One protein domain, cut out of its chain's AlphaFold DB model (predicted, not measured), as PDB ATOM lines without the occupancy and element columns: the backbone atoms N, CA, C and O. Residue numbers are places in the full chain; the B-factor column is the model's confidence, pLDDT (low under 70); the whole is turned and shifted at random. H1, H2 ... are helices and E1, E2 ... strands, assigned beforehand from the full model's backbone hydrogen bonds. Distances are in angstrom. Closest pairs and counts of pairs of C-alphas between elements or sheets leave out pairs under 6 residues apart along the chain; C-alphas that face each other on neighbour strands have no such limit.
ATOM      1  N   GLY A   4      -4.371 -11.120 -10.215       82.25
ATOM      2  CA  GLY A   4      -3.920 -10.177  -9.188       82.25
ATOM      3  C   GLY A   4      -4.264 -10.604  -7.757       82.25
ATOM      4  O   GLY A   4      -3.450 -10.417  -6.852       82.25
ATOM      5  N   GLU A   5      -5.429 -11.220  -7.541       81.56
ATOM      6  CA  GLU A   5      -5.884 -11.624  -6.202       81.56
ATOM      7  C   GLU A   5      -5.049 -12.779  -5.643       81.56
ATOM      8  O   GLU A   5      -4.694 -12.772  -4.462       81.56
ATOM      9  N   GLY A   6      -4.667 -13.737  -6.497       88.19
ATOM     10  CA  GLY A   6      -3.818 -14.867  -6.110       88.19
ATOM     11  C   GLY A   6      -2.439 -14.421  -5.620       88.19
ATOM     12  O   GLY A   6      -2.013 -14.803  -4.532       88.19
ATOM     13  N   LYS A   7      -1.780 -13.521  -6.365       91.00
ATOM     14  CA  LYS A   7      -0.452 -12.984  -6.002       91.00
ATOM     15  C   LYS A   7      -0.472 -12.270  -4.652       91.00
ATOM     16  O   LYS A   7       0.457 -12.403  -3.854       91.00
ATOM     17  N   TYR A   8      -1.537 -11.517  -4.391       89.50
ATOM     18  CA  TYR A   8      -1.692 -10.812  -3.129       89.50
ATOM     19  C   TYR A   8      -1.952 -11.778  -1.959       89.50
ATOM     20  O   TYR A   8      -1.311 -11.645  -0.911       89.50
ATOM     21  N   ARG A   9      -2.820 -12.790  -2.142       91.81
ATOM     22  CA  ARG A   9      -3.037 -13.861  -1.146       91.81
ATOM     23  C   ARG A   9      -1.740 -14.548  -0.763       91.81
ATOM     24  O   ARG A   9      -1.451 -14.673   0.425       91.81
ATOM     25  N   ASP A  10      -0.952 -14.935  -1.757       95.88
ATOM     26  CA  ASP A  10       0.312 -15.636  -1.543       95.88
ATOM     27  C   ASP A  10       1.320 -14.768  -0.770       95.88
ATOM     28  O   ASP A  10       2.020 -15.269   0.110       95.88
ATOM     29  N   SER A  11       1.349 -13.453  -1.020       94.75
ATOM     30  CA  SER A  11       2.192 -12.503  -0.278       94.75
ATOM     31  C   SER A  11       1.784 -12.369   1.195       94.75
ATOM     32  O   SER A  11       2.636 -12.388   2.089       94.75
ATOM     33  N   LEU A  12       0.480 -12.279   1.487       94.12
ATOM     34  CA  LEU A  12       0.002 -12.253   2.872       94.12
ATOM     35  C   LEU A  12       0.269 -13.576   3.594       94.12
ATOM     36  O   LEU A  12       0.727 -13.566   4.741       94.12
ATOM     37  N   PHE A  13       0.027 -14.699   2.917       96.38
ATOM     38  CA  PHE A  13       0.305 -16.029   3.449       96.38
ATOM     39  C   PHE A  13       1.793 -16.171   3.798       96.38
ATOM     40  O   PHE A  13       2.129 -16.516   4.929       96.38
ATOM     41  N   ALA A  14       2.688 -15.788   2.881       97.56
ATOM     42  CA  ALA A  14       4.134 -15.761   3.093       97.56
ATOM     43  C   ALA A  14       4.535 -14.982   4.360       97.56
ATOM     44  O   ALA A  14       5.290 -15.485   5.195       97.56
ATOM     45  N   ARG A  15       3.986 -13.775   4.557       96.12
ATOM     46  CA  ARG A  15       4.266 -12.953   5.750       96.12
ATOM     47  C   ARG A  15       3.794 -13.626   7.041       96.12
ATOM     48  O   ARG A  15       4.496 -13.562   8.051       96.12
ATOM     49  N   LEU A  16       2.623 -14.267   7.027       95.94
ATOM     50  CA  LEU A  16       2.092 -14.974   8.196       95.94
ATOM     51  C   LEU A  16       2.936 -16.198   8.563       95.94
ATOM     52  O   LEU A  16       3.220 -16.399   9.744       95.94
ATOM     53  N   VAL A  17       3.388 -16.965   7.570       97.94
ATOM     54  CA  VAL A  17       4.259 -18.132   7.769       97.94
ATOM     55  C   VAL A  17       5.582 -17.728   8.437       97.94
ATOM     56  O   VAL A  17       5.977 -18.342   9.430       97.94
ATOM     57  N   ILE A  18       6.225 -16.654   7.955       97.69
ATOM     58  CA  ILE A  18       7.466 -16.113   8.547       97.69
ATOM     59  C   ILE A  18       7.210 -15.639   9.978       97.69
ATOM     60  O   ILE A  18       7.969 -15.950  10.895       97.69
ATOM     61  N   ARG A  19       6.112 -14.906  10.199       95.50
ATOM     62  CA  ARG A  19       5.760 -14.380  11.525       95.50
ATOM     63  C   ARG A  19       5.521 -15.492  12.546       95.50
ATOM     64  O   ARG A  19       5.876 -15.323  13.710       95.50
ATOM     65  N   LYS A  20       4.950 -16.619  12.118       96.44
ATOM     66  CA  LYS A  20       4.779 -17.815  12.952       96.44
ATOM     67  C   LYS A  20       6.047 -18.660  13.095       96.44
ATOM     68  O   LYS A  20       6.003 -19.671  13.785       96.44
ATOM     69  N   LYS A  21       7.168 -18.241  12.491       97.81
ATOM     70  CA  LYS A  21       8.454 -18.958  12.486       97.81
ATOM     71  C   LYS A  21       8.342 -20.392  11.953       97.81
ATOM     72  O   LYS A  21       9.110 -21.256  12.361       97.81
ATOM     73  N   LEU A  22       7.382 -20.641  11.061       97.88
ATOM     74  CA  LEU A  22       7.208 -21.956  10.442       97.88
ATOM     75  C   LEU A  22       8.233 -22.176   9.325       97.88
ATOM     76  O   LEU A  22       8.734 -23.280   9.160       97.88
ATOM     77  N   LEU A  23       8.569 -21.110   8.594       98.25
ATOM     78  CA  LEU A  23       9.627 -21.092   7.587       98.25
ATOM     79  C   LEU A  23      10.497 -19.843   7.766       98.25
ATOM     80  O   LEU A  23      10.037 -18.808   8.263       98.25
ATOM     81  N   THR A  24      11.745 -19.924   7.308       98.12
ATOM     82  CA  THR A  24      12.634 -18.761   7.197       98.12
ATOM     83  C   THR A  24      12.282 -17.906   5.973       98.12
ATOM     84  O   THR A  24      11.605 -18.361   5.048       98.12
ATOM     85  N   LYS A  25      12.753 -16.651   5.947       97.62
ATOM     86  CA  LYS A  25      12.536 -15.735   4.813       97.62
ATOM     87  C   LYS A  25      13.043 -16.341   3.493       97.62
ATOM     88  O   LYS A  25      12.308 -16.331   2.510       97.62
ATOM     89  N   ASP A  26      14.233 -16.935   3.513       97.88
ATOM     90  CA  ASP A  26      14.885 -17.509   2.327       97.88
ATOM     91  C   ASP A  26      14.124 -18.729   1.781       97.88
ATOM     92  O   ASP A  26      13.963 -18.897   0.568       97.88
ATOM     93  N   GLN A  27      13.583 -19.566   2.675       98.12
ATOM     94  CA  GLN A  27      12.728 -20.689   2.286       98.12
ATOM     95  C   GLN A  27      11.446 -20.193   1.614       98.12
ATOM     96  O   GLN A  27      11.080 -20.674   0.543       98.12
ATOM     97  N   VAL A  28      10.773 -19.206   2.212       98.19
ATOM     98  CA  VAL A  28       9.538 -18.635   1.657       98.19
ATOM     99  C   VAL A  28       9.773 -18.006   0.286       98.19
ATOM    100  O   VAL A  28       8.957 -18.192  -0.615       98.19
ATOM    101  N   GLU A  29      10.892 -17.312   0.093       97.44
ATOM    102  CA  GLU A  29      11.248 -16.741  -1.204       97.44
ATOM    103  C   GLU A  29      11.473 -17.824  -2.268       97.44
ATOM    104  O   GLU A  29      10.981 -17.702  -3.393       97.44
ATOM    105  N   THR A  30      12.134 -18.924  -1.898       98.06
ATOM    106  CA  THR A  30      12.340 -20.080  -2.781       98.06
ATOM    107  C   THR A  30      11.005 -20.658  -3.259       98.06
ATOM    108  O   THR A  30      10.803 -20.844  -4.463       98.06
ATOM    109  N   TYR A  31      10.053 -20.858  -2.343       98.31
ATOM    110  CA  TYR A  31       8.725 -21.371  -2.692       98.31
ATOM    111  C   TYR A  31       7.888 -20.360  -3.479       98.31
ATOM    112  O   TYR A  31       7.214 -20.754  -4.423       98.31
ATOM    113  N   LEU A  32       7.976 -19.059  -3.187       97.44
ATOM    114  CA  LEU A  32       7.318 -18.022  -3.990       97.44
ATOM    115  C   LEU A  32       7.830 -17.997  -5.436       97.44
ATOM    116  O   LEU A  32       7.038 -17.823  -6.366       97.44
ATOM    117  N   ARG A  33       9.140 -18.184  -5.652       97.50
ATOM    118  CA  ARG A  33       9.717 -18.311  -7.000       97.50
ATOM    119  C   ARG A  33       9.207 -19.571  -7.706       97.50
ATOM    120  O   ARG A  33       8.858 -19.488  -8.884       97.50
ATOM    121  N   GLU A  34       9.105 -20.704  -7.006       97.81
ATOM    122  CA  GLU A  34       8.534 -21.941  -7.563       97.81
ATOM    123  C   GLU A  34       7.050 -21.765  -7.932       97.81
ATOM    124  O   GLU A  34       6.666 -22.095  -9.056       97.81
ATOM    125  N   THR A  35       6.235 -21.165  -7.057       97.50
ATOM    126  CA  THR A  35       4.825 -20.845  -7.336       97.50
ATOM    127  C   THR A  35       4.699 -19.958  -8.573       97.50
ATOM    128  O   THR A  35       3.935 -20.276  -9.481       97.50
ATOM    129  N   LYS A  36       5.506 -18.889  -8.680       95.81
ATOM    130  CA  LYS A  36       5.528 -18.012  -9.866       95.81
ATOM    131  C   LYS A  36       5.917 -18.768 -11.138       95.81
ATOM    132  O   LYS A  36       5.342 -18.509 -12.192       95.81
ATOM    133  N   LYS A  37       6.887 -19.687 -11.065       97.25
ATOM    134  CA  LYS A  37       7.312 -20.500 -12.214       97.25
ATOM    135  C   LYS A  37       6.184 -21.419 -12.696       97.25
ATOM    136  O   LYS A  37       5.956 -21.490 -13.898       97.25
ATOM    137  N   ARG A  38       5.453 -22.053 -11.773       97.00
ATOM    138  CA  ARG A  38       4.296 -22.916 -12.075       97.00
ATOM    139  C   ARG A  38       3.095 -22.135 -12.615       97.00
ATOM    140  O   ARG A  38       2.487 -22.538 -13.600       97.00
ATOM    141  N   GLN A  39       2.824 -20.960 -12.049       95.31
ATOM    142  CA  GLN A  39       1.800 -20.049 -12.571       95.31
ATOM    143  C   GLN A  39       2.128 -19.600 -14.003       95.31
ATOM    144  O   GLN A  39       1.246 -19.588 -14.856       95.31
ATOM    145  N   LYS A  40       3.405 -19.319 -14.311       95.25
ATOM    146  CA  LYS A  40       3.852 -19.007 -15.682       95.25
ATOM    147  C   LYS A  40       3.685 -20.172 -16.663       95.25
ATOM    148  O   LYS A  40       3.505 -19.918 -17.847       95.25
ATOM    149  N   SER A  41       3.734 -21.423 -16.201       96.69
ATOM    150  CA  SER A  41       3.444 -22.599 -17.034       96.69
ATOM    151  C   SER A  41       1.948 -22.928 -17.137       96.69
ATOM    152  O   SER A  41       1.601 -23.987 -17.647       96.69
ATOM    153  N   GLY A  42       1.062 -22.054 -16.646       96.69
ATOM    154  CA  GLY A  42      -0.390 -22.246 -16.681       96.69
ATOM    155  C   GLY A  42      -0.952 -23.091 -15.534       96.69
ATOM    156  O   GLY A  42      -2.152 -23.351 -15.502       96.69
ATOM    157  N   GLU A  43      -0.127 -23.509 -14.569       97.06
ATOM    158  CA  GLU A  43      -0.592 -24.247 -13.394       97.06
ATOM    159  C   GLU A  43      -1.087 -23.257 -12.325       97.06
ATOM    160  O   GLU A  43      -0.315 -22.493 -11.741       97.06
ATOM    161  N   SER A  44      -2.390 -23.270 -12.033       94.12
ATOM    162  CA  SER A  44      -2.999 -22.414 -11.010       94.12
ATOM    163  C   SER A  44      -2.773 -22.975  -9.597       94.12
ATOM    164  O   SER A  44      -3.698 -23.476  -8.951       94.12
ATOM    165  N   ILE A  45      -1.531 -22.929  -9.115       97.12
ATOM    166  CA  ILE A  45      -1.160 -23.348  -7.758       97.12
ATOM    167  C   ILE A  45      -0.943 -22.129  -6.848       97.12
ATOM    168  O   ILE A  45      -0.302 -21.154  -7.245       97.12
ATOM    169  N   SER A  46      -1.501 -22.175  -5.633       97.00
ATOM    170  CA  SER A  46      -1.255 -21.187  -4.573       97.00
ATOM    171  C   SER A  46      -0.038 -21.578  -3.736       97.00
ATOM    172  O   SER A  46       0.337 -22.754  -3.674       97.00
ATOM    173  N   LEU A  47       0.553 -20.613  -3.029       97.88
ATOM    174  CA  LEU A  47       1.664 -20.880  -2.114       97.88
ATOM    175  C   LEU A  47       1.262 -21.870  -1.007       97.88
ATOM    176  O   LEU A  47       2.044 -22.760  -0.677       97.88
ATOM    177  N   SER A  48       0.041 -21.760  -0.470       97.75
ATOM    178  CA  SER A  48      -0.466 -22.671   0.568       97.75
ATOM    179  C   SER A  48      -0.522 -24.122   0.080       97.75
ATOM    180  O   SER A  48      -0.012 -25.023   0.748       97.75
ATOM    181  N   LYS A  49      -1.056 -24.343  -1.128       97.75
ATOM    182  CA  LYS A  49      -1.145 -25.669  -1.747       97.75
ATOM    183  C   LYS A  49       0.233 -26.229  -2.091       97.75
ATOM    184  O   LYS A  49       0.475 -27.411  -1.856       97.75
ATOM    185  N   LEU A  50       1.148 -25.393  -2.590       98.06
ATOM    186  CA  LEU A  50       2.519 -25.814  -2.884       98.06
ATOM    187  C   LEU A  50       3.244 -26.294  -1.615       98.06
ATOM    188  O   LEU A  50       3.868 -27.352  -1.635       98.06
ATOM    189  N   LEU A  51       3.131 -25.553  -0.509       98.19
ATOM    190  CA  LEU A  51       3.767 -25.909   0.765       98.19
ATOM    191  C   LEU A  51       3.195 -27.200   1.375       98.19
ATOM    192  O   LEU A  51       3.963 -27.983   1.939       98.19
ATOM    193  N   LEU A  52       1.889 -27.453   1.214       98.19
ATOM    194  CA  LEU A  52       1.253 -28.725   1.590       98.19
ATOM    195  C   LEU A  52       1.760 -29.889   0.742       98.19
ATOM    196  O   LEU A  52       2.158 -30.917   1.280       98.19
ATOM    197  N   MET A  53       1.787 -29.722  -0.583       98.00
ATOM    198  CA  MET A  53       2.252 -30.764  -1.506       98.00
ATOM    199  C   MET A  53       3.714 -31.153  -1.263       98.00
ATOM    200  O   MET A  53       4.083 -32.305  -1.466       98.00
ATOM    201  N   LYS A  54       4.550 -30.205  -0.828       98.12
ATOM    202  CA  LYS A  54       5.959 -30.446  -0.484       98.12
ATOM    203  C   LYS A  54       6.151 -31.030   0.923       98.12
ATOM    204  O   LYS A  54       7.285 -31.326   1.284       98.12
ATOM    205  N   GLY A  55       5.087 -31.162   1.720       98.19
ATOM    206  CA  GLY A  55       5.159 -31.638   3.105       98.19
ATOM    207  C   GLY A  55       5.877 -30.678   4.060       98.19
ATOM    208  O   GLY A  55       6.310 -31.091   5.130       98.19
ATOM    209  N   VAL A  56       6.030 -29.406   3.677       98.38
ATOM    210  CA  VAL A  56       6.729 -28.389   4.484       98.38
ATOM    211  C   VAL A  56       5.823 -27.868   5.594       98.38
ATOM    212  O   VAL A  56       6.286 -27.584   6.694       98.38
ATOM    213  N   LEU A  57       4.529 -27.742   5.293       98.25
ATOM    214  CA  LEU A  57       3.489 -27.416   6.260       98.25
ATOM    215  C   LEU A  57       2.488 -28.563   6.344       98.25
ATOM    216  O   LEU A  57       2.181 -29.205   5.340       98.25
ATOM    217  N   THR A  58       1.942 -28.786   7.535       98.44
ATOM    218  CA  THR A  58       0.827 -29.717   7.735       98.44
ATOM    219  C   THR A  58      -0.508 -29.061   7.373       98.44
ATOM    220  O   THR A  58      -0.658 -27.839   7.440       98.44
ATOM    221  N   ASP A  59      -1.524 -29.870   7.057       97.88
ATOM    222  CA  ASP A  59      -2.895 -29.387   6.801       97.88
ATOM    223  C   ASP A  59      -3.446 -28.559   7.975       97.88
ATOM    224  O   ASP A  59      -4.059 -27.509   7.783       97.88
ATOM    225  N   SER A  60      -3.137 -28.965   9.210       97.38
ATOM    226  CA  SER A  60      -3.511 -28.219  10.415       97.38
ATOM    227  C   SER A  60      -2.876 -26.826  10.478       97.38
ATOM    228  O   SER A  60      -3.568 -25.863  10.817       97.38
ATOM    229  N   GLN A  61      -1.596 -26.690  10.117       97.81
ATOM    230  CA  GLN A  61      -0.893 -25.404  10.092       97.81
ATOM    231  C   GLN A  61      -1.437 -24.485   8.998       97.81
ATOM    232  O   GLN A  61      -1.630 -23.291   9.238       97.81
ATOM    233  N   VAL A  62      -1.721 -25.029   7.810       97.44
ATOM    234  CA  VAL A  62      -2.290 -24.244   6.709       97.44
ATOM    235  C   VAL A  62      -3.688 -23.752   7.050       97.44
ATOM    236  O   VAL A  62      -3.917 -22.547   6.965       97.44
ATOM    237  N   LYS A  63      -4.574 -24.618   7.555       95.50
ATOM    238  CA  LYS A  63      -5.912 -24.215   8.021       95.50
ATOM    239  C   LYS A  63      -5.851 -23.143   9.100       95.50
ATOM    240  O   LYS A  63      -6.683 -22.241   9.129       95.50
ATOM    241  N   GLU A  64      -4.875 -23.217  10.002       94.69
ATOM    242  CA  GLU A  64      -4.701 -22.185  11.019       94.69
ATOM    243  C   GLU A  64      -4.340 -20.832  10.390       94.69
ATOM    244  O   GLU A  64      -4.913 -19.818  10.776       94.69
ATOM    245  N   ILE A  65      -3.423 -20.797   9.416       95.19
ATOM    246  CA  ILE A  65      -3.029 -19.566   8.710       95.19
ATOM    247  C   ILE A  65      -4.170 -19.034   7.838       95.19
ATOM    248  O   ILE A  65      -4.418 -17.829   7.836       95.19
ATOM    249  N   GLU A  66      -4.889 -19.904   7.134       92.75
ATOM    250  CA  GLU A  66      -6.041 -19.522   6.312       92.75
ATOM    251  C   GLU A  66      -7.147 -18.914   7.170       92.75
ATOM    252  O   GLU A  66      -7.626 -17.832   6.840       92.75
ATOM    253  N   ARG A  67      -7.424 -19.472   8.357       89.00
ATOM    254  CA  ARG A  67      -8.318 -18.836   9.339       89.00
ATOM    255  C   ARG A  67      -7.871 -17.427   9.724       89.00
ATOM    256  O   ARG A  67      -8.716 -16.588   9.998       89.00
ATOM    257  N   PHE A  68      -6.566 -17.139   9.775       87.88
ATOM    258  CA  PHE A  68      -6.081 -15.773  10.018       87.88
ATOM    259  C   PHE A  68      -6.296 -14.842   8.820       87.88
ATOM    260  O   PHE A  68      -6.508 -13.651   9.034       87.88
ATOM    261  N   LEU A  69      -6.243 -15.356   7.590       86.75
ATOM    262  CA  LEU A  69      -6.513 -14.582   6.372       86.75
ATOM    263  C   LEU A  69      -8.010 -14.349   6.145       86.75
ATOM    264  O   LEU A  69      -8.385 -13.321   5.592       86.75
ATOM    265  N   GLU A  70      -8.846 -15.288   6.584       85.00
ATOM    266  CA  GLU A  70     -10.310 -15.228   6.520       85.00
ATOM    267  C   GLU A  70     -10.929 -14.418   7.660       85.00
ATOM    268  O   GLU A  70     -12.136 -14.178   7.658       85.00
ATOM    269  N   LYS A  71     -10.127 -13.980   8.642       82.12
ATOM    270  CA  LYS A  71     -10.599 -13.045   9.661       82.12
ATOM    271  C   LYS A  71     -10.984 -11.742   8.994       82.12
ATOM    272  O   LYS A  71     -10.142 -10.929   8.618       82.12
ATOM    273  N   GLU A  72     -12.283 -11.564   8.885       78.69
ATOM    274  CA  GLU A  72     -12.892 -10.349   8.406       78.69
ATOM    275  C   GLU A  72     -12.659  -9.242   9.443       78.69
ATOM    276  O   GLU A  72     -13.026  -9.356  10.615       78.69
ATOM    277  N   ILE A  73     -11.968  -8.178   9.027       84.75
ATOM    278  CA  ILE A  73     -11.680  -7.029   9.887       84.75
ATOM    279  C   ILE A  73     -12.694  -5.928   9.589       84.75
ATOM    280  O   ILE A  73     -12.741  -5.395   8.481       84.75
ATOM    281  N   ILE A  74     -13.461  -5.537  10.603       88.69
ATOM    282  CA  ILE A  74     -14.364  -4.384  10.556       88.69
ATOM    283  C   ILE A  74     -13.626  -3.176  11.120       88.69
ATOM    284  O   ILE A  74     -13.011  -3.249  12.184       88.69
ATOM    285  N   LEU A  75     -13.710  -2.037  10.439       90.56
ATOM    286  CA  LEU A  75     -13.225  -0.772  10.979       90.56
ATOM    287  C   LEU A  75     -14.351   0.034  11.621       90.56
ATOM    288  O   LEU A  75     -15.461   0.110  11.100       90.56
ATOM    289  N   CYS A  76     -14.036   0.723  12.717       94.75
ATOM    290  CA  CYS A  76     -14.914   1.767  13.235       94.75
ATOM    291  C   CYS A  76     -15.032   2.930  12.234       94.75
ATOM    292  O   CYS A  76     -13.999   3.498  11.880       94.75
ATOM    293  N   PRO A  77     -16.248   3.381  11.868       94.75
ATOM    294  CA  PRO A  77     -16.441   4.460  10.896       94.75
ATOM    295  C   PRO A  77     -15.944   5.828  11.388       94.75
ATOM    296  O   PRO A  77     -15.686   6.712  10.580       94.75
ATOM    297  N   LYS A  78     -15.799   6.017  12.708       97.25
ATOM    298  CA  LYS A  78     -15.387   7.295  13.307       97.25
ATOM    299  C   LYS A  78     -13.887   7.390  13.567       97.25
ATOM    300  O   LYS A  78     -13.285   8.422  13.302       97.25
ATOM    301  N   CYS A  79     -13.279   6.341  14.125       96.12
ATOM    302  CA  CYS A  79     -11.873   6.374  14.552       96.12
ATOM    303  C   CYS A  79     -10.974   5.345  13.851       96.12
ATOM    304  O   CYS A  79      -9.817   5.203  14.243       96.12
ATOM    305  N   ASN A  80     -11.499   4.578  12.888       93.38
ATOM    306  CA  ASN A  80     -10.777   3.543  12.137       93.38
ATOM    307  C   ASN A  80     -10.090   2.471  13.006       93.38
ATOM    308  O   ASN A  80      -9.113   1.853  12.592       93.38
ATOM    309  N   ALA A  81     -10.584   2.230  14.226       94.44
ATOM    310  CA  ALA A  81     -10.087   1.132  15.047       94.44
ATOM    311  C   ALA A  81     -10.499  -0.216  14.416       94.44
ATOM    312  O   ALA A  81     -11.684  -0.369  14.109       94.44
ATOM    313  N   PRO A  82      -9.565  -1.166  14.222       91.69
ATOM    314  CA  PRO A  82      -9.873  -2.475  13.659       91.69
ATOM    315  C   PRO A  82     -10.472  -3.417  14.709       91.69
ATOM    316  O   PRO A  82     -10.002  -3.483  15.848       91.69
ATOM    317  N   TYR A  83     -11.484  -4.174  14.300       91.81
ATOM    318  CA  TYR A  83     -12.197  -5.170  15.090       91.81
ATOM    319  C   TYR A  83     -12.317  -6.474  14.306       91.81
ATOM    320  O   TYR A  83     -12.496  -6.465  13.094       91.81
ATOM    321  N   ASP A  84     -12.218  -7.593  15.013       88.06
ATOM    322  CA  ASP A  84     -12.401  -8.929  14.443       88.06
ATOM    323  C   ASP A  84     -13.903  -9.214  14.321       88.06
ATOM    324  O   ASP A  84     -14.579  -9.324  15.348       88.06
ATOM    325  N   ALA A  85     -14.426  -9.291  13.095       87.06
ATOM    326  CA  ALA A  85     -15.850  -9.499  12.829       87.06
ATOM    327  C   ALA A  85     -16.363 -10.797  13.456       87.06
ATOM    328  O   ALA A  85     -17.476 -10.829  13.972       87.06
ATOM    329  N   GLN A  86     -15.524 -11.842  13.498       83.50
ATOM    330  CA  GLN A  86     -15.906 -13.168  13.993       83.50
ATOM    331  C   GLN A  86     -16.307 -13.164  15.472       83.50
ATOM    332  O   GLN A  86     -16.999 -14.067  15.936       83.50
ATOM    333  N   LYS A  87     -15.882 -12.152  16.241       88.00
ATOM    334  CA  LYS A  87     -16.219 -12.034  17.668       88.00
ATOM    335  C   LYS A  87     -17.626 -11.515  17.921       88.00
ATOM    336  O   LYS A  87     -18.077 -11.524  19.067       88.00
ATOM    337  N   TYR A  88     -18.300 -11.025  16.894       89.88
ATOM    338  CA  TYR A  88     -19.570 -10.349  17.032       89.88
ATOM    339  C   TYR A  88     -20.625 -11.097  16.228       89.88
ATOM    340  O   TYR A  88     -20.403 -11.487  15.087       89.88
ATOM    341  N   SER A  89     -21.786 -11.323  16.841       84.38
ATOM    342  CA  SER A  89     -22.897 -11.958  16.134       84.38
ATOM    343  C   SER A  89     -23.394 -11.026  15.039       84.38
ATOM    344  O   SER A  89     -23.553  -9.824  15.266       84.38
ATOM    345  N   GLU A  90     -23.699 -11.591  13.881       87.44
ATOM    346  CA  GLU A  90     -24.327 -10.869  12.784       87.44
ATOM    347  C   GLU A  90     -25.588 -10.127  13.255       87.44
ATOM    348  O   GLU A  90     -26.392 -10.660  14.024       87.44
ATOM    349  N   GLY A  91     -25.751  -8.875  12.820       88.12
ATOM    350  CA  GLY A  91     -26.885  -8.030  13.198       88.12
ATOM    351  C   GLY A  91     -26.803  -7.406  14.594       88.12
ATOM    352  O   GLY A  91     -27.615  -6.532  14.899       88.12
ATOM    353  N   LYS A  92     -25.826  -7.779  15.434       91.06
ATOM    354  CA  LYS A  92     -25.602  -7.090  16.709       91.06
ATOM    355  C   LYS A  92     -24.796  -5.814  16.500       91.06
ATOM    356  O   LYS A  92     -23.868  -5.742  15.695       91.06
ATOM    357  N   GLU A  93     -25.168  -4.796  17.261       95.06
ATOM    358  CA  GLU A  93     -24.405  -3.562  17.376       95.06
ATOM    359  C   GLU A  93     -23.358  -3.732  18.476       95.06
ATOM    360  O   GLU A  93     -23.648  -4.281  19.541       95.06
ATOM    361  N   PHE A  94     -22.138  -3.264  18.232       95.81
ATOM    362  CA  PHE A  94     -21.109  -3.208  19.262       95.81
ATOM    363  C   PHE A  94     -20.525  -1.808  19.368       95.81
ATOM    364  O   PHE A  94     -20.407  -1.075  18.389       95.81
ATOM    365  N   THR A  95     -20.142  -1.433  20.580       97.56
ATOM    366  CA  THR A  95     -19.573  -0.117  20.852       97.56
ATOM    367  C   THR A  95     -18.067  -0.143  20.612       97.56
ATOM    368  O   THR A  95     -17.346  -0.988  21.153       97.56
ATOM    369  N   CYS A  96     -17.567   0.794  19.808       97.44
ATOM    370  CA  CYS A  96     -16.143   0.988  19.582       97.44
ATOM    371  C   CYS A  96     -15.431   1.274  20.911       97.44
ATOM    372  O   CYS A  96     -15.670   2.296  21.551       97.44
ATOM    373  N   ARG A  97     -14.489   0.405  21.293       97.19
ATOM    374  CA  ARG A  97     -13.687   0.540  22.523       97.19
ATOM    375  C   ARG A  97     -12.827   1.810  22.579       97.19
ATOM    376  O   ARG A  97     -12.393   2.170  23.664       97.19
ATOM    377  N   LYS A  98     -12.531   2.452  21.439       97.25
ATOM    378  CA  LYS A  98     -11.709   3.676  21.398       97.25
ATOM    379  C   LYS A  98     -12.524   4.968  21.458       97.25
ATOM    380  O   LYS A  98     -12.111   5.887  22.149       97.25
ATOM    381  N   CYS A  99     -13.626   5.069  20.711       97.62
ATOM    382  CA  CYS A  99     -14.367   6.331  20.562       97.62
ATOM    383  C   CYS A  99     -15.830   6.278  21.023       97.62
ATOM    384  O   CYS A  99     -16.514   7.294  20.944       97.62
ATOM    385  N   GLY A 100     -16.326   5.115  21.454       97.88
ATOM    386  CA  GLY A 100     -17.706   4.947  21.911       97.88
ATOM    387  C   GLY A 100     -18.759   4.852  20.800       97.88
ATOM    388  O   GLY A 100     -19.934   4.685  21.104       97.88
ATOM    389  N   GLU A 101     -18.377   4.938  19.522       97.75
ATOM    390  CA  GLU A 101     -19.325   4.870  18.400       97.75
ATOM    391  C   GLU A 101     -19.968   3.480  18.291       97.75
ATOM    392  O   GLU A 101     -19.262   2.470  18.363       97.75
ATOM    393  N   LYS A 102     -21.287   3.413  18.090       97.62
ATOM    394  CA  LYS A 102     -21.996   2.144  17.880       97.62
ATOM    395  C   LYS A 102     -21.819   1.693  16.432       97.62
ATOM    396  O   LYS A 102     -22.177   2.402  15.499       97.62
ATOM    397  N   ILE A 103     -21.256   0.508  16.244       96.00
ATOM    398  CA  ILE A 103     -20.994  -0.093  14.938       96.00
ATOM    399  C   ILE A 103     -22.021  -1.197  14.727       96.00
ATOM    400  O   ILE A 103     -22.075  -2.155  15.499       96.00
ATOM    401  N   LYS A 104     -22.828  -1.065  13.675       94.75
ATOM    402  CA  LYS A 104     -23.801  -2.080  13.278       94.75
ATOM    403  C   LYS A 104     -23.165  -3.018  12.265       94.75
ATOM    404  O   LYS A 104     -22.767  -2.580  11.187       94.75
ATOM    405  N   ILE A 105     -23.068  -4.298  12.608       91.31
ATOM    406  CA  ILE A 105     -22.565  -5.317  11.687       91.31
ATOM    407  C   ILE A 105     -23.707  -5.688  10.752       91.31
ATOM    408  O   ILE A 105     -24.597  -6.461  11.114       91.31
ATOM    409  N   GLN A 106     -23.713  -5.082   9.567       83.25
ATOM    410  CA  GLN A 106     -24.616  -5.505   8.505       83.25
ATOM    411  C   GLN A 106     -24.156  -6.881   8.025       83.25
ATOM    412  O   GLN A 106     -22.980  -7.093   7.741       83.25
ATOM    413  N   LYS A 107     -25.086  -7.834   8.032       63.78
ATOM    414  CA  LYS A 107     -24.844  -9.211   7.615       63.78
ATOM    415  C   LYS A 107     -24.377  -9.223   6.153       63.78
ATOM    416  O   LYS A 107     -25.001  -8.565   5.325       63.78
ATOM    417  N   ALA A 108     -23.328 -10.000   5.885       49.72
ATOM    418  CA  ALA A 108     -22.710 -10.276   4.586       49.72
ATOM    419  C   ALA A 108     -21.885  -9.139   3.943       49.72
ATOM    420  O   ALA A 108     -22.316  -8.488   2.996       49.72
ATOM    421  N   TYR A 109     -20.610  -9.044   4.325       49.75
ATOM    422  CA  TYR A 109     -19.577  -9.061   3.289       49.75
ATOM    423  C   TYR A 109     -19.154 -10.524   3.107       49.75
ATOM    424  O   TYR A 109     -18.186 -10.998   3.688       49.75
ATOM    425  N   SER A 110     -19.881 -11.265   2.265       43.69
ATOM    426  CA  SER A 110     -19.404 -12.571   1.780       43.69
ATOM    427  C   SER A 110     -18.117 -12.457   0.944       43.69
ATOM    428  O   SER A 110     -17.537 -13.471   0.578       43.69
ATOM    429  N   ASP A 111     -17.626 -11.234   0.716       46.91
ATOM    430  CA  ASP A 111     -16.290 -10.922   0.212       46.91
ATOM    431  C   ASP A 111     -15.335 -10.548   1.360       46.91
ATOM    432  O   ASP A 111     -14.673  -9.504   1.331       46.91
ATOM    433  N   ALA A 112     -15.222 -11.424   2.366       49.94
ATOM    434  CA  ALA A 112     -14.299 -11.316   3.510       49.94
ATOM    435  C   ALA A 112     -12.834 -11.032   3.106       49.94
ATOM    436  O   ALA A 112     -11.999 -10.644   3.924       49.94
ATOM    437  N   PHE A 113     -12.513 -11.196   1.822       49.97
ATOM    438  CA  PHE A 113     -11.212 -10.909   1.262       49.97
ATOM    439  C   PHE A 113     -10.922  -9.403   1.112       49.97
ATOM    440  O   PHE A 113      -9.798  -8.985   1.363       49.97
ATOM    441  N   HIS A 114     -11.896  -8.546   0.778       48.38
ATOM    442  CA  HIS A 114     -11.612  -7.140   0.437       48.38
ATOM    443  C   HIS A 114     -11.407  -6.198   1.636       48.38
ATOM    444  O   HIS A 114     -10.727  -5.174   1.511       48.38
ATOM    445  N   THR A 115     -11.951  -6.519   2.807       49.12
ATOM    446  CA  THR A 115     -11.903  -5.654   4.000       49.12
ATOM    447  C   THR A 115     -10.537  -5.675   4.684       49.12
ATOM    448  O   THR A 115     -10.013  -4.619   5.040       49.12
ATOM    449  N   THR A 116      -9.890  -6.841   4.770       50.50
ATOM    450  CA  THR A 116      -8.529  -6.979   5.325       50.50
ATOM    451  C   THR A 116      -7.476  -6.291   4.440       50.50
ATOM    452  O   THR A 116      -6.488  -5.751   4.939       50.50
ATOM    453  N   ILE A 117      -7.735  -6.224   3.127       50.16
ATOM    454  CA  ILE A 117      -6.872  -5.611   2.100       50.16
ATOM    455  C   ILE A 117      -6.828  -4.088   2.205       50.16
ATOM    456  O   ILE A 117      -5.780  -3.476   2.007       50.16
ATOM    457  N   LYS A 118      -7.962  -3.454   2.508       44.28
ATOM    458  CA  LYS A 118      -8.126  -2.006   2.337       44.28
ATOM    459  C   LYS A 118      -7.520  -1.170   3.473       44.28
ATOM    460  O   LYS A 118      -7.380   0.039   3.314       44.28
ATOM    461  N   PHE A 119      -7.154  -1.781   4.603       49.41
ATOM    462  CA  PHE A 119      -6.990  -1.027   5.853       49.41
ATOM    463  C   PHE A 119      -5.752  -1.340   6.713       49.41
ATOM    464  O   PHE A 119      -5.648  -0.842   7.831       49.41
ATOM    465  N   GLY A 120      -4.770  -2.090   6.200       42.09
ATOM    466  CA  GLY A 120      -3.406  -2.058   6.754       42.09
ATOM    467  C   GLY A 120      -3.231  -2.617   8.175       42.09
ATOM    468  O   GLY A 120      -2.362  -2.157   8.910       42.09
ATOM    469  N   ALA A 121      -4.003  -3.633   8.575       44.44
ATOM    470  CA  ALA A 121      -3.889  -4.261   9.901       44.44
ATOM    471  C   ALA A 121      -2.592  -5.088  10.124       44.44
ATOM    472  O   ALA A 121      -2.417  -5.713  11.171       44.44
ATOM    473  N   ILE A 122      -1.657  -5.075   9.167       44.16
ATOM    474  CA  ILE A 122      -0.307  -5.639   9.284       44.16
ATOM    475  C   ILE A 122       0.683  -4.473   9.114       44.16
ATOM    476  O   ILE A 122       0.590  -3.777   8.102       44.16
ATOM    477  N   PRO A 123       1.616  -4.231  10.059       35.78
ATOM    478  CA  PRO A 123       2.544  -3.102   9.977       35.78
ATOM    479  C   PRO A 123       3.345  -3.144   8.666       35.78
ATOM    480  O   PRO A 123       3.996  -4.143   8.362       35.78
ATOM    481  N   GLN A 124       3.275  -2.057   7.892       39.81
ATOM    482  CA  GLN A 124       3.780  -1.926   6.516       39.81
ATOM    483  C   GLN A 124       5.311  -1.760   6.390       39.81
ATOM    484  O   GLN A 124       5.788  -1.225   5.397       39.81
ATOM    485  N   ASN A 125       6.120  -2.215   7.350       37.91
ATOM    486  CA  ASN A 125       7.571  -1.957   7.337       37.91
ATOM    487  C   ASN A 125       8.382  -2.887   6.404       37.91
ATOM    488  O   ASN A 125       9.473  -3.318   6.762       37.91
ATOM    489  N   ILE A 126       7.860  -3.206   5.219       45.22
ATOM    490  CA  ILE A 126       8.632  -3.758   4.096       45.22
ATOM    491  C   ILE A 126       8.170  -2.972   2.870       45.22
ATOM    492  O   ILE A 126       6.979  -3.019   2.552       45.22
ATOM    493  N   SER A 127       9.071  -2.205   2.251       42.28
ATOM    494  CA  SER A 127       8.730  -1.372   1.096       42.28
ATOM    495  C   SER A 127       8.310  -2.248  -0.088       42.28
ATOM    496  O   SER A 127       8.756  -3.389  -0.230       42.28
ATOM    497  N   ASP A 128       7.457  -1.719  -0.962       45.22
ATOM    498  CA  ASP A 128       7.117  -2.395  -2.220       45.22
ATOM    499  C   ASP A 128       8.363  -2.570  -3.111       45.22
ATOM    500  O   ASP A 128       8.434  -3.529  -3.873       45.22
ATOM    501  N   GLU A 129       9.390  -1.731  -2.922       48.56
ATOM    502  CA  GLU A 129      10.713  -1.876  -3.538       48.56
ATOM    503  C   GLU A 129      11.473  -3.115  -3.014       48.56
ATOM    504  O   GLU A 129      12.096  -3.817  -3.804       48.56
ATOM    505  N   ASP A 130      11.372  -3.461  -1.725       49.47
ATOM    506  CA  ASP A 130      11.925  -4.717  -1.192       49.47
ATOM    507  C   ASP A 130      11.152  -5.932  -1.724       49.47
ATOM    508  O   ASP A 130      11.732  -6.987  -1.975       49.47
ATOM    509  N   LEU A 131       9.839  -5.798  -1.925       44.28
ATOM    510  CA  LEU A 131       9.012  -6.852  -2.513       44.28
ATOM    511  C   LEU A 131       9.289  -7.045  -4.016       44.28
ATOM    512  O   LEU A 131       9.259  -8.182  -4.493       44.28
ATOM    513  N   GLU A 132       9.571  -5.964  -4.749       49.84
ATOM    514  CA  GLU A 132       9.983  -5.991  -6.156       49.84
ATOM    515  C   GLU A 132      11.422  -6.489  -6.327       49.84
ATOM    516  O   GLU A 132      11.655  -7.304  -7.218       49.84
ATOM    517  N   MET A 133      12.357  -6.115  -5.446       45.91
ATOM    518  CA  MET A 133      13.725  -6.660  -5.436       45.91
ATOM    519  C   MET A 133      13.748  -8.172  -5.173       45.91
ATOM    520  O   MET A 133      14.522  -8.899  -5.790       45.91
ATOM    521  N   LEU A 134      12.861  -8.680  -4.311       44.78
ATOM    522  CA  LEU A 134      12.693 -10.126  -4.094       44.78
ATOM    523  C   LEU A 134      11.952 -10.813  -5.261       44.78
ATOM    524  O   LEU A 134      11.981 -12.037  -5.410       44.78
ATOM    525  N   ALA A 135      11.253 -10.047  -6.104       42.50
ATOM    526  CA  ALA A 135      10.520 -10.561  -7.253       42.50
ATOM    527  C   ALA A 135      11.343 -10.602  -8.550       42.50
ATOM    528  O   ALA A 135      10.982 -11.390  -9.428       42.50
ATOM    529  N   SER A 136      12.400  -9.794  -8.671       46.22
ATOM    530  CA  SER A 136      13.166  -9.610  -9.910       46.22
ATOM    531  C   SER A 136      14.326 -10.590 -10.116       46.22
ATOM    532  O   SER A 136      14.803 -10.694 -11.235       46.22
TER     533      SER A 136
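Overview. This is residues 4 to 136 of the 477 residues of an uncharacterized protein of Planctomycetes bacterium (UniProt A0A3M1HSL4). Look for two lobes: a helical one, in which the hairpin of H1 and H2 is crossed by the hairpin of H3 and H4, and a small one with two strand hairpins, E1 with E2 and E3 with E4. H5 lies between the lobes, and beyond it residues 123 to 130 stick out before H6 ends close to H2. The printed part has 133 residues, with six named helices and four named strands in the order H1 H2 H3 H4 E1 E2 E3 E4 H5 H6, mostly helix, and two antiparallel sheets of two strands each. The whole is only just loose, close to compact, with a radius of gyration of the C-alphas of 17.1 A, and elongated, spanning 49 by 31 by 28 A.

Arrangement. Begin at the hairpin of E1, residues 73 to 75, and E2, residues 82 to 84; N 74 and O 83 are 2.8 A apart, within hydrogen-bond range. In the hairpin of E3, residues 93 to 95, and E4, residues 102 to 104, look at N 103 and O 94, 2.8 A apart. E2 and E3 are apart. The closest C-alphas of E1 and H5, residues 112 to 118, are those of Ile 73 and Thr 116, 5.5 A. H5 is near H1, residues 4 to 19, with 6 pairs of C-alphas within 10 A. H2, residues 25 to 40, touches H1 with residues 25 to 32 alone, closest at C-alphas 14 and 28, 6.3 A, at a shallow tilt of 19 degrees, opposite ways. H3, residues 47 to 53, touches H2 about perpendicular, 87 degrees, closest at C-alphas 35 and 47, 6.1 A. H4, residues 59 to 69, touches H1 with C-alphas 16 and 65 closest, 6.9 A, at a steep tilt of 68 degrees, only just short of about perpendicular. H3 and H4, a helical hairpin, only just touch, with 3 pairs within 8 A; C-alphas 48 and 62 are closest, 6.6 A. H6, residues 128 to 136, is close to H2 but not clearly touching, with C-alphas 29 and 134 closest, 7.4 A. Every O i to N i+4 pair is within hydrogen-bond range in H1, H2, H3, H4 and H6; H5 has 1 of 3, and 1 of 4 O i to N i+3 pairs.

Along the chain. Find C-alpha 4 at (-3.920, -10.177, -9.188); from there H1 runs 23.2 A to C-alpha 19. H2 is 22.5 A long, H4 15.2 A. H6 ends at C-alpha 136, (13.166, -9.610, -9.910).

Size, cuts and confidence. The two farthest C-alphas, Ser 41 and Gly 100, are 52.2 A apart. The printed part has no cut, and no link is long. Residues 107 to 136 are under pLDDT 70.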